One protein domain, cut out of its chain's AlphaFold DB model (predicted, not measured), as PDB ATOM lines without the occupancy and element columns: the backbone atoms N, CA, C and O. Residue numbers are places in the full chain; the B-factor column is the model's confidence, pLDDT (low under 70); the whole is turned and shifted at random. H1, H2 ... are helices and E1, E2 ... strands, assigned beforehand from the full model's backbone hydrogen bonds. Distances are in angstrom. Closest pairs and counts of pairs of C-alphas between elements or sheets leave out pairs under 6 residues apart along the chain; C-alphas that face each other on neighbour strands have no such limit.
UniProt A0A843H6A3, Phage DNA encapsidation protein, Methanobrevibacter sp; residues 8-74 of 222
ATOM      1  N   PHE A   8       9.633  38.089 -31.770       85.69
ATOM      2  CA  PHE A   8       8.381  37.433 -31.386       85.69
ATOM      3  C   PHE A   8       8.605  36.011 -30.848       85.69
ATOM      4  O   PHE A   8       8.022  35.609 -29.841       85.69
ATOM      5  N   VAL A   9       9.507  35.248 -31.473       86.31
ATOM      6  CA  VAL A   9       9.848  33.885 -31.034       86.31
ATOM      7  C   VAL A   9      10.554  33.914 -29.677       86.31
ATOM      8  O   VAL A   9      10.273  33.086 -28.812       86.31
ATOM      9  N   LEU A  10      11.447  34.885 -29.457       87.00
ATOM     10  CA  LEU A  10      12.097  35.083 -28.159       87.00
ATOM     11  C   LEU A  10      11.077  35.417 -27.065       87.00
ATOM     12  O   LEU A  10      11.151  34.858 -25.970       87.00
ATOM     13  N   PHE A  11      10.099  36.268 -27.374       88.81
ATOM     14  CA  PHE A  11       9.009  36.601 -26.465       88.81
ATOM     15  C   PHE A  11       8.145  35.376 -26.123       88.81
ATOM     16  O   PHE A  11       7.892  35.110 -24.947       88.81
ATOM     17  N   MET A  12       7.776  34.560 -27.114       88.56
ATOM     18  CA  MET A  12       7.045  33.306 -26.883       88.56
ATOM     19  C   MET A  12       7.842  32.300 -26.036       88.56
ATOM     20  O   MET A  12       7.275  31.644 -25.162       88.56
ATOM     21  N   ASN A  13       9.161  32.206 -26.228       87.81
ATOM     22  CA  ASN A  13      10.027  31.348 -25.408       87.81
ATOM     23  C   ASN A  13      10.123  31.823 -23.951       87.81
ATOM     24  O   ASN A  13      10.213  31.014 -23.021       87.81
ATOM     25  N   LEU A  14      10.101  33.139 -23.737       87.50
ATOM     26  CA  LEU A  14      10.037  33.711 -22.397       87.50
ATOM     27  C   LEU A  14       8.702  33.358 -21.733       87.50
ATOM     28  O   LEU A  14       8.690  32.855 -20.608       87.50
ATOM     29  N   LEU A  15       7.589  33.564 -22.442       86.62
ATOM     30  CA  LEU A  15       6.264  33.209 -21.944       86.62
ATOM     31  C   LEU A  15       6.180  31.721 -21.601       86.62
ATOM     32  O   LEU A  15       5.791  31.402 -20.482       86.62
ATOM     33  N   SER A  16       6.641  30.818 -22.474       84.88
ATOM     34  CA  SER A  16       6.615  29.362 -22.236       84.88
ATOM     35  C   SER A  16       7.416  28.917 -21.006       84.88
ATOM     36  O   SER A  16       7.187  27.841 -20.445       84.88
ATOM     37  N   SER A  17       8.359  29.744 -20.557       84.12
ATOM     38  CA  SER A  17       9.110  29.518 -19.325       84.12
ATOM     39  C   SER A  17       8.388  30.069 -18.095       84.12
ATOM     40  O   SER A  17       8.414  29.432 -17.047       84.12
ATOM     41  N   LEU A  18       7.711  31.212 -18.216       82.62
ATOM     42  CA  LEU A  18       7.030  31.885 -17.105       82.62
ATOM     43  C   LEU A  18       5.628  31.333 -16.807       82.62
ATOM     44  O   LEU A  18       5.213  31.315 -15.647       82.62
ATOM     45  N   ILE A  19       4.894  30.907 -17.836       84.88
ATOM     46  CA  ILE A  19       3.493  30.466 -17.724       84.88
ATOM     47  C   ILE A  19       3.341  28.943 -17.718       84.88
ATOM     48  O   ILE A  19       2.222  28.452 -17.647       84.88
ATOM     49  N   ARG A  20       4.456  28.200 -17.756       75.44
ATOM     50  CA  ARG A  20       4.493  26.735 -17.895       75.44
ATOM     51  C   ARG A  20       3.521  25.997 -16.971       75.44
ATOM     52  O   ARG A  20       2.837  25.092 -17.425       75.44
ATOM     53  N   ASP A  21       3.423  26.447 -15.719       78.81
ATOM     54  CA  ASP A  21       2.568  25.847 -14.688       78.81
ATOM     55  C   ASP A  21       1.419  26.780 -14.244       78.81
ATOM     56  O   ASP A  21       0.797  26.569 -13.203       78.81
ATOM     57  N   ARG A  22       1.139  27.857 -14.995       77.50
ATOM     58  CA  ARG A  22       0.140  28.881 -14.642       77.50
ATOM     59  C   ARG A  22      -0.947  28.950 -15.706       77.50
ATOM     60  O   ARG A  22      -0.708  29.442 -16.800       77.50
ATOM     61  N   GLN A  23      -2.162  28.537 -15.353       72.12
ATOM     62  CA  GLN A  23      -3.294  28.539 -16.290       72.12
ATOM     63  C   GLN A  23      -3.994  29.904 -16.433       72.12
ATOM     64  O   GLN A  23      -4.681  30.125 -17.421       72.12
ATOM     65  N   ASN A  24      -3.778  30.843 -15.502       80.62
ATOM     66  CA  ASN A  24      -4.498  32.127 -15.450       80.62
ATOM     67  C   ASN A  24      -3.566  33.335 -15.644       80.62
ATOM     68  O   ASN A  24      -3.642  34.319 -14.906       80.62
ATOM     69  N   ALA A  25      -2.619  33.244 -16.577       82.50
ATOM     70  CA  ALA A  25      -1.718  34.351 -16.875       82.50
ATOM     71  C   ALA A  25      -2.376  35.336 -17.852       82.50
ATOM     72  O   ALA A  25      -2.810  34.942 -18.930       82.50
ATOM     73  N   VAL A  26      -2.400  36.621 -17.494       85.06
ATOM     74  CA  VAL A  26      -2.797  37.710 -18.397       85.06
ATOM     75  C   VAL A  26      -1.553  38.510 -18.752       85.06
ATOM     76  O   VAL A  26      -0.801  38.929 -17.870       85.06
ATOM     77  N   VAL A  27      -1.320  38.698 -20.048       86.19
ATOM     78  CA  VAL A  27      -0.158  39.419 -20.567       86.19
ATOM     79  C   VAL A  27      -0.604  40.801 -21.023       86.19
ATOM     80  O   VAL A  27      -1.416  40.923 -21.933       86.19
ATOM     81  N   TYR A  28      -0.047  41.840 -20.402       86.94
ATOM     82  CA  TYR A  28      -0.272  43.227 -20.802       86.94
ATOM     83  C   TYR A  28       0.949  43.743 -21.558       86.94
ATOM     84  O   TYR A  28       2.058  43.753 -21.024       86.94
ATOM     85  N   MET A  29       0.735  44.179 -22.798       85.00
ATOM     86  CA  MET A  29       1.763  44.798 -23.630       85.00
ATOM     87  C   MET A  29       1.375  46.254 -23.871       85.00
ATOM     88  O   MET A  29       0.292  46.533 -24.375       85.00
ATOM     89  N   LEU A  30       2.257  47.179 -23.496       79.75
ATOM     90  CA  LEU A  30       2.062  48.616 -23.669       79.75
ATOM     91  C   LEU A  30       3.208  49.161 -24.516       79.75
ATOM     92  O   LEU A  30       4.376  48.917 -24.214       79.75
ATOM     93  N   ALA A  31       2.878  49.917 -25.557       69.81
ATOM     94  CA  ALA A  31       3.854  50.565 -26.421       69.81
ATOM     95  C   ALA A  31       3.413  52.004 -26.708       69.81
ATOM     96  O   ALA A  31       2.274  52.239 -27.094       69.81
ATOM     97  N   ASN A  32       4.324  52.966 -26.536       59.38
ATOM     98  CA  ASN A  32       4.021  54.400 -26.669       59.38
ATOM     99  C   ASN A  32       4.036  54.931 -28.114       59.38
ATOM    100  O   ASN A  32       3.901  56.131 -28.330       59.38
ATOM    101  N   SER A  33       4.201  54.052 -29.096       52.97
ATOM    102  CA  SER A  33       4.116  54.358 -30.524       52.97
ATOM    103  C   SER A  33       4.331  53.050 -31.272       52.97
ATOM    104  O   SER A  33       5.425  52.482 -31.257       52.97
ATOM    105  N   VAL A  34       3.272  52.517 -31.877       59.66
ATOM    106  CA  VAL A  34       3.373  51.248 -32.594       59.66
ATOM    107  C   VAL A  34       3.823  51.556 -34.016       59.66
ATOM    108  O   VAL A  34       3.220  52.369 -34.701       59.66
ATOM    109  N   ASN A  35       4.922  50.961 -34.468       61.25
ATOM    110  CA  ASN A  35       5.253  50.955 -35.891       61.25
ATOM    111  C   ASN A  35       4.192  50.101 -36.611       61.25
ATOM    112  O   ASN A  35       3.935  48.980 -36.172       61.25
ATOM    113  N   LYS A  36       3.594  50.590 -37.708       64.56
ATOM    114  CA  LYS A  36       2.581  49.839 -38.481       64.56
ATOM    115  C   LYS A  36       3.086  48.484 -38.994       64.56
ATOM    116  O   LYS A  36       2.305  47.566 -39.201       64.56
ATOM    117  N   TYR A  37       4.403  48.337 -39.121       63.94
ATOM    118  CA  TYR A  37       5.090  47.099 -39.484       63.94
ATOM    119  C   TYR A  37       5.585  46.302 -38.264       63.94
ATOM    120  O   TYR A  37       6.589  45.593 -38.343       63.94
ATOM    121  N   CYS A  38       4.929  46.441 -37.110       75.81
ATOM    122  CA  CYS A  38       5.237  45.665 -35.916       75.81
ATOM    123  C   CYS A  38       5.117  44.153 -36.207       75.81
ATOM    124  O   CYS A  38       4.053  43.710 -36.649       75.81
ATOM    125  N   PRO A  39       6.161  43.339 -35.941       80.12
ATOM    126  CA  PRO A  39       6.122  41.903 -36.211       80.12
ATOM    127  C   PRO A  39       5.009  41.201 -35.421       80.12
ATOM    128  O   PRO A  39       4.410  40.258 -35.928       80.12
ATOM    129  N   TYR A  40       4.651  41.713 -34.238       84.12
ATOM    130  CA  TYR A  40       3.574  41.169 -33.409       84.12
ATOM    131  C   TYR A  40       2.221  41.154 -34.113       84.12
ATOM    132  O   TYR A  40       1.499  40.173 -33.991       84.12
ATOM    133  N   PHE A  41       1.874  42.194 -34.878       84.31
ATOM    134  CA  PHE A  41       0.586  42.234 -35.578       84.31
ATOM    135  C   PHE A  41       0.468  41.110 -36.601       84.31
ATOM    136  O   PHE A  41      -0.552  40.425 -36.659       84.31
ATOM    137  N   LYS A  42       1.543  40.880 -37.361       81.56
ATOM    138  CA  LYS A  42       1.600  39.813 -38.358       81.56
ATOM    139  C   LYS A  42       1.556  38.433 -37.704       81.56
ATOM    140  O   LYS A  42       0.744  37.606 -38.105       81.56
ATOM    141  N   GLU A  43       2.405  38.197 -36.707       84.19
ATOM    142  CA  GLU A  43       2.540  36.887 -36.055       84.19
ATOM    143  C   GLU A  43       1.306  36.518 -35.216       84.19
ATOM    144  O   GLU A  43       0.890  35.363 -35.197       84.19
ATOM    145  N   MET A  44       0.658  37.498 -34.576       85.44
ATOM    146  CA  MET A  44      -0.599  37.299 -33.843       85.44
ATOM    147  C   MET A  44      -1.838  37.319 -34.758       85.44
ATOM    148  O   MET A  44      -2.952  37.118 -34.284       85.44
ATOM    149  N   GLY A  45      -1.687  37.558 -36.064       82.50
ATOM    150  CA  GLY A  45      -2.807  37.576 -37.011       82.50
ATOM    151  C   GLY A  45      -3.794  38.733 -36.808       82.50
ATOM    152  O   GLY A  45      -4.960  38.617 -37.189       82.50
ATOM    153  N   LEU A  46      -3.340  39.841 -36.223       83.69
ATOM    154  CA  LEU A  46      -4.145  41.028 -35.944       83.69
ATOM    155  C   LEU A  46      -4.337  41.819 -37.245       83.69
ATOM    156  O   LEU A  46      -3.405  42.435 -37.763       83.69
ATOM    157  N   LYS A  47      -5.547  41.766 -37.806       77.44
ATOM    158  CA  LYS A  47      -5.909  42.433 -39.071       77.44
ATOM    159  C   LYS A  47      -6.621  43.757 -38.806       77.44
ATOM    160  O   LYS A  47      -7.403  43.835 -37.866       77.44
ATOM    161  N   ASN A  48      -6.417  44.747 -39.676       75.12
ATOM    162  CA  ASN A  48      -7.051  46.076 -39.645       75.12
ATOM    163  C   ASN A  48      -6.650  46.984 -38.466       75.12
ATOM    164  O   ASN A  48      -7.346  47.957 -38.186       75.12
ATOM    165  N   VAL A  49      -5.533  46.704 -37.784       74.69
ATOM    166  CA  VAL A  49      -5.033  47.564 -36.692       74.69
ATOM    167  C   VAL A  49      -4.628  48.956 -37.205       74.69
ATOM    168  O   VAL A  49      -4.717  49.947 -36.490       74.69
ATOM    169  N   ASP A  50      -4.238  49.049 -38.474       70.62
ATOM    170  CA  ASP A  50      -3.930  50.285 -39.195       70.62
ATOM    171  C   ASP A  50      -5.153  51.191 -39.421       70.62
ATOM    172  O   ASP A  50      -5.002  52.410 -39.512       70.62
ATOM    173  N   ALA A  51      -6.354  50.609 -39.480       74.62
ATOM    174  CA  ALA A  51      -7.608  51.324 -39.705       74.62
ATOM    175  C   ALA A  51      -8.356  51.693 -38.408       74.62
ATOM    176  O   ALA A  51      -9.369  52.395 -38.475       74.62
ATOM    177  N   MET A  52      -7.873  51.235 -37.246       77.50
ATOM    178  CA  MET A  52      -8.486  51.517 -35.945       77.50
ATOM    179  C   MET A  52      -8.389  53.002 -35.584       77.50
ATOM    180  O   MET A  52      -7.363  53.656 -35.799       77.50
ATOM    181  N   LYS A  53      -9.454  53.543 -34.990       76.31
ATOM    182  CA  LYS A  53      -9.472  54.918 -34.467       76.31
ATOM    183  C   LYS A  53      -8.991  54.962 -33.014       76.31
ATOM    184  O   LYS A  53      -9.078  53.973 -32.294       76.31
ATOM    185  N   GLN A  54      -8.498  56.121 -32.569       73.06
ATOM    186  CA  GLN A  54      -8.185  56.327 -31.148       73.06
ATOM    187  C   GLN A  54      -9.447  56.095 -30.298       73.06
ATOM    188  O   GLN A  54     -10.534  56.541 -30.666       73.06
ATOM    189  N   GLY A  55      -9.293  55.363 -29.197       72.50
ATOM    190  CA  GLY A  55     -10.363  54.890 -28.318       72.50
ATOM    191  C   GLY A  55     -11.052  53.596 -28.770       72.50
ATOM    192  O   GLY A  55     -11.946  53.117 -28.076       72.50
ATOM    193  N   GLU A  56     -10.680  53.025 -29.919       78.81
ATOM    194  CA  GLU A  56     -11.273  51.784 -30.422       78.81
ATOM    195  C   GLU A  56     -10.576  50.548 -29.840       78.81
ATOM    196  O   GLU A  56      -9.346  50.489 -29.746       78.81
ATOM    197  N   ILE A  57     -11.381  49.544 -29.479       85.75
ATOM    198  CA  ILE A  57     -10.921  48.242 -28.995       85.75
ATOM    199  C   ILE A  57     -11.360  47.178 -29.996       85.75
ATOM    200  O   ILE A  57     -12.552  47.012 -30.253       85.75
ATOM    201  N   ALA A  58     -10.396  46.428 -30.522       84.06
ATOM    202  CA  ALA A  58     -10.628  45.261 -31.358       84.06
ATOM    203  C   ALA A  58     -10.273  43.992 -30.576       84.06
ATOM    204  O   ALA A  58      -9.196  43.891 -29.987       84.06
ATOM    205  N   VAL A  59     -11.182  43.018 -30.573       86.88
ATOM    206  CA  VAL A  59     -10.996  41.727 -29.902       86.88
ATOM    207  C   VAL A  59     -10.868  40.637 -30.956       86.88
ATOM    208  O   VAL A  59     -11.697  40.536 -31.859       86.88
ATOM    209  N   TYR A  60      -9.822  39.829 -30.832       85.69
ATOM    210  CA  TYR A  60      -9.501  38.732 -31.731       85.69
ATOM    211  C   TYR A  60      -9.577  37.414 -30.967       85.69
ATOM    212  O   TYR A  60      -8.928  37.232 -29.933       85.69
ATOM    213  N   GLU A  61     -10.369  36.495 -31.508       85.94
ATOM    214  CA  GLU A  61     -10.527  35.128 -31.022       85.94
ATOM    215  C   GLU A  61      -9.948  34.159 -32.053       85.94
ATOM    216  O   GLU A  61     -10.056  34.375 -33.265       85.94
ATOM    217  N   TYR A  62      -9.329  33.078 -31.582       84.81
ATOM    218  CA  TYR A  62      -8.704  32.083 -32.448       84.81
ATOM    219  C   TYR A  62      -9.525  30.797 -32.457       84.81
ATOM    220  O   TYR A  62      -9.853  30.244 -31.418       84.81
ATOM    221  N   THR A  63      -9.805  30.259 -33.643       76.75
ATOM    222  CA  THR A  63     -10.678  29.080 -33.804       76.75
ATOM    223  C   THR A  63     -10.156  27.817 -33.103       76.75
ATOM    224  O   THR A  63     -10.938  26.933 -32.775       76.75
ATOM    225  N   ASN A  64      -8.844  27.733 -32.863       78.44
ATOM    226  CA  ASN A  64      -8.177  26.543 -32.328       78.44
ATOM    227  C   ASN A  64      -7.630  26.729 -30.899       78.44
ATOM    228  O   ASN A  64      -6.819  25.917 -30.459       78.44
ATOM    229  N   SER A  65      -7.992  27.807 -30.195       81.12
ATOM    230  CA  SER A  65      -7.478  28.094 -28.851       81.12
ATOM    231  C   SER A  65      -8.432  28.990 -28.070       81.12
ATOM    232  O   SER A  65      -8.941  29.956 -28.622       81.12
ATOM    233  N   ASP A  66      -8.522  28.790 -26.755       80.69
ATOM    234  CA  ASP A  66      -9.249  29.679 -25.826       80.69
ATOM    235  C   ASP A  66      -8.518  31.018 -25.575       80.69
ATOM    236  O   ASP A  66      -8.755  31.708 -24.585       80.69
ATOM    237  N   LEU A  67      -7.563  31.373 -26.441       83.38
ATOM    238  CA  LEU A  67      -6.789  32.600 -26.313       83.38
ATOM    239  C   LEU A  67      -7.601  33.749 -26.907       83.38
ATOM    240  O   LEU A  67      -8.063  33.668 -28.044       83.38
ATOM    241  N   THR A  68      -7.697  34.844 -26.168       86.19
ATOM    242  CA  THR A  68      -8.296  36.086 -26.653       86.19
ATOM    243  C   THR A  68      -7.254  37.188 -26.606       86.19
ATOM    244  O   THR A  68      -6.595  37.387 -25.584       86.19
ATOM    245  N   VAL A  69      -7.104  37.913 -27.713       88.31
ATOM    246  CA  VAL A  69      -6.221  39.078 -27.794       88.31
ATOM    247  C   VAL A  69      -7.080  40.312 -28.009       88.31
ATOM    248  O   VAL A  69      -7.773  40.427 -29.014       88.31
ATOM    249  N   ALA A  70      -7.031  41.240 -27.058       86.94
ATOM    250  CA  ALA A  70      -7.645  42.553 -27.191       86.94
ATOM    251  C   ALA A  70      -6.561  43.585 -27.516       86.94
ATOM    252  O   ALA A  70      -5.538  43.658 -26.836       86.94
ATOM    253  N   VAL A  71      -6.798  44.374 -28.559       85.94
ATOM    254  CA  VAL A  71      -5.947  45.488 -28.973       85.94
ATOM    255  C   VAL A  71      -6.751  46.761 -28.795       85.94
ATOM    256  O   VAL A  71      -7.853  46.876 -29.323       85.94
ATOM    257  N   GLU A  72      -6.199  47.715 -28.059       83.75
ATOM    258  CA  GLU A  72      -6.774  49.046 -27.896       83.75
ATOM    259  C   GLU A  72      -5.820  50.071 -28.495       83.75
ATOM    260  O   GLU A  72      -4.625  50.076 -28.183       83.75
ATOM    261  N   TYR A  73      -6.351  50.968 -29.324       79.12
ATOM    262  CA  TYR A  73      -5.625  52.180 -29.672       79.12
ATOM    263  C   TYR A  73      -5.980  53.270 -28.662       79.12
ATOM    264  O   TYR A  73      -6.927  54.023 -28.866       79.12
ATOM    265  N   CYS A  74      -5.242  53.324 -27.552       70.31
ATOM    266  CA  CYS A  74      -5.594  54.162 -26.405       70.31
ATOM    267  C   CYS A  74      -5.761  55.643 -26.782       70.31
ATOM    268  O   CYS A  74      -4.888  56.240 -27.421       70.31
TER     269      CYS A  74
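Overview. This is residues 8 to 74 of the 222 residues of the protein "Phage DNA encapsidation protein" of Methanobrevibacter sp (UniProt A0A843H6A3). A long two-stranded hairpin, E1 and E2, makes one side, a helix, H1, lies apart from it, and long loops with the short helix H2 join them; residues 16 to 24 stick out. The 67 printed residues hold H1, H2, E1 and E2 in that order, with an antiparallel sheet and a mixed class, though under half are in named elements. The whole is elongated, 37 by 23 by 19 A, and only just compact, close to loose, with a radius of gyration of the C-alphas of 13.0 A.

Along the chain. H1, residues 8 to 18, spans 15.4 A from C-alpha 8 at (8.381, 37.433, -31.386). H2 is residues 39 to 43, 6.2 A. E1, residues 57 to 62, spans 16.7 A; E2, residues 65 to 72, spans 21.0 A to C-alpha 72 at (-6.774, 49.046, -27.896).

Arrangement. H1 and H2 only just touch, with 3 pairs of C-alphas within 8 A, the closest those of Phe 8 and Tyr 40, 6.4 A. Both helices have every O i to N i+4 pair within hydrogen-bond range. The hairpin's strands stand at 163 degrees; N 58 and O 71 are 2.8 A apart. H1 is apart from E1 and E2.

Size, cuts and confidence. The printed part has no cut. The links H1 to H2 and H2 to E1 are long. Residues 31 to 37 have pLDDT under 70.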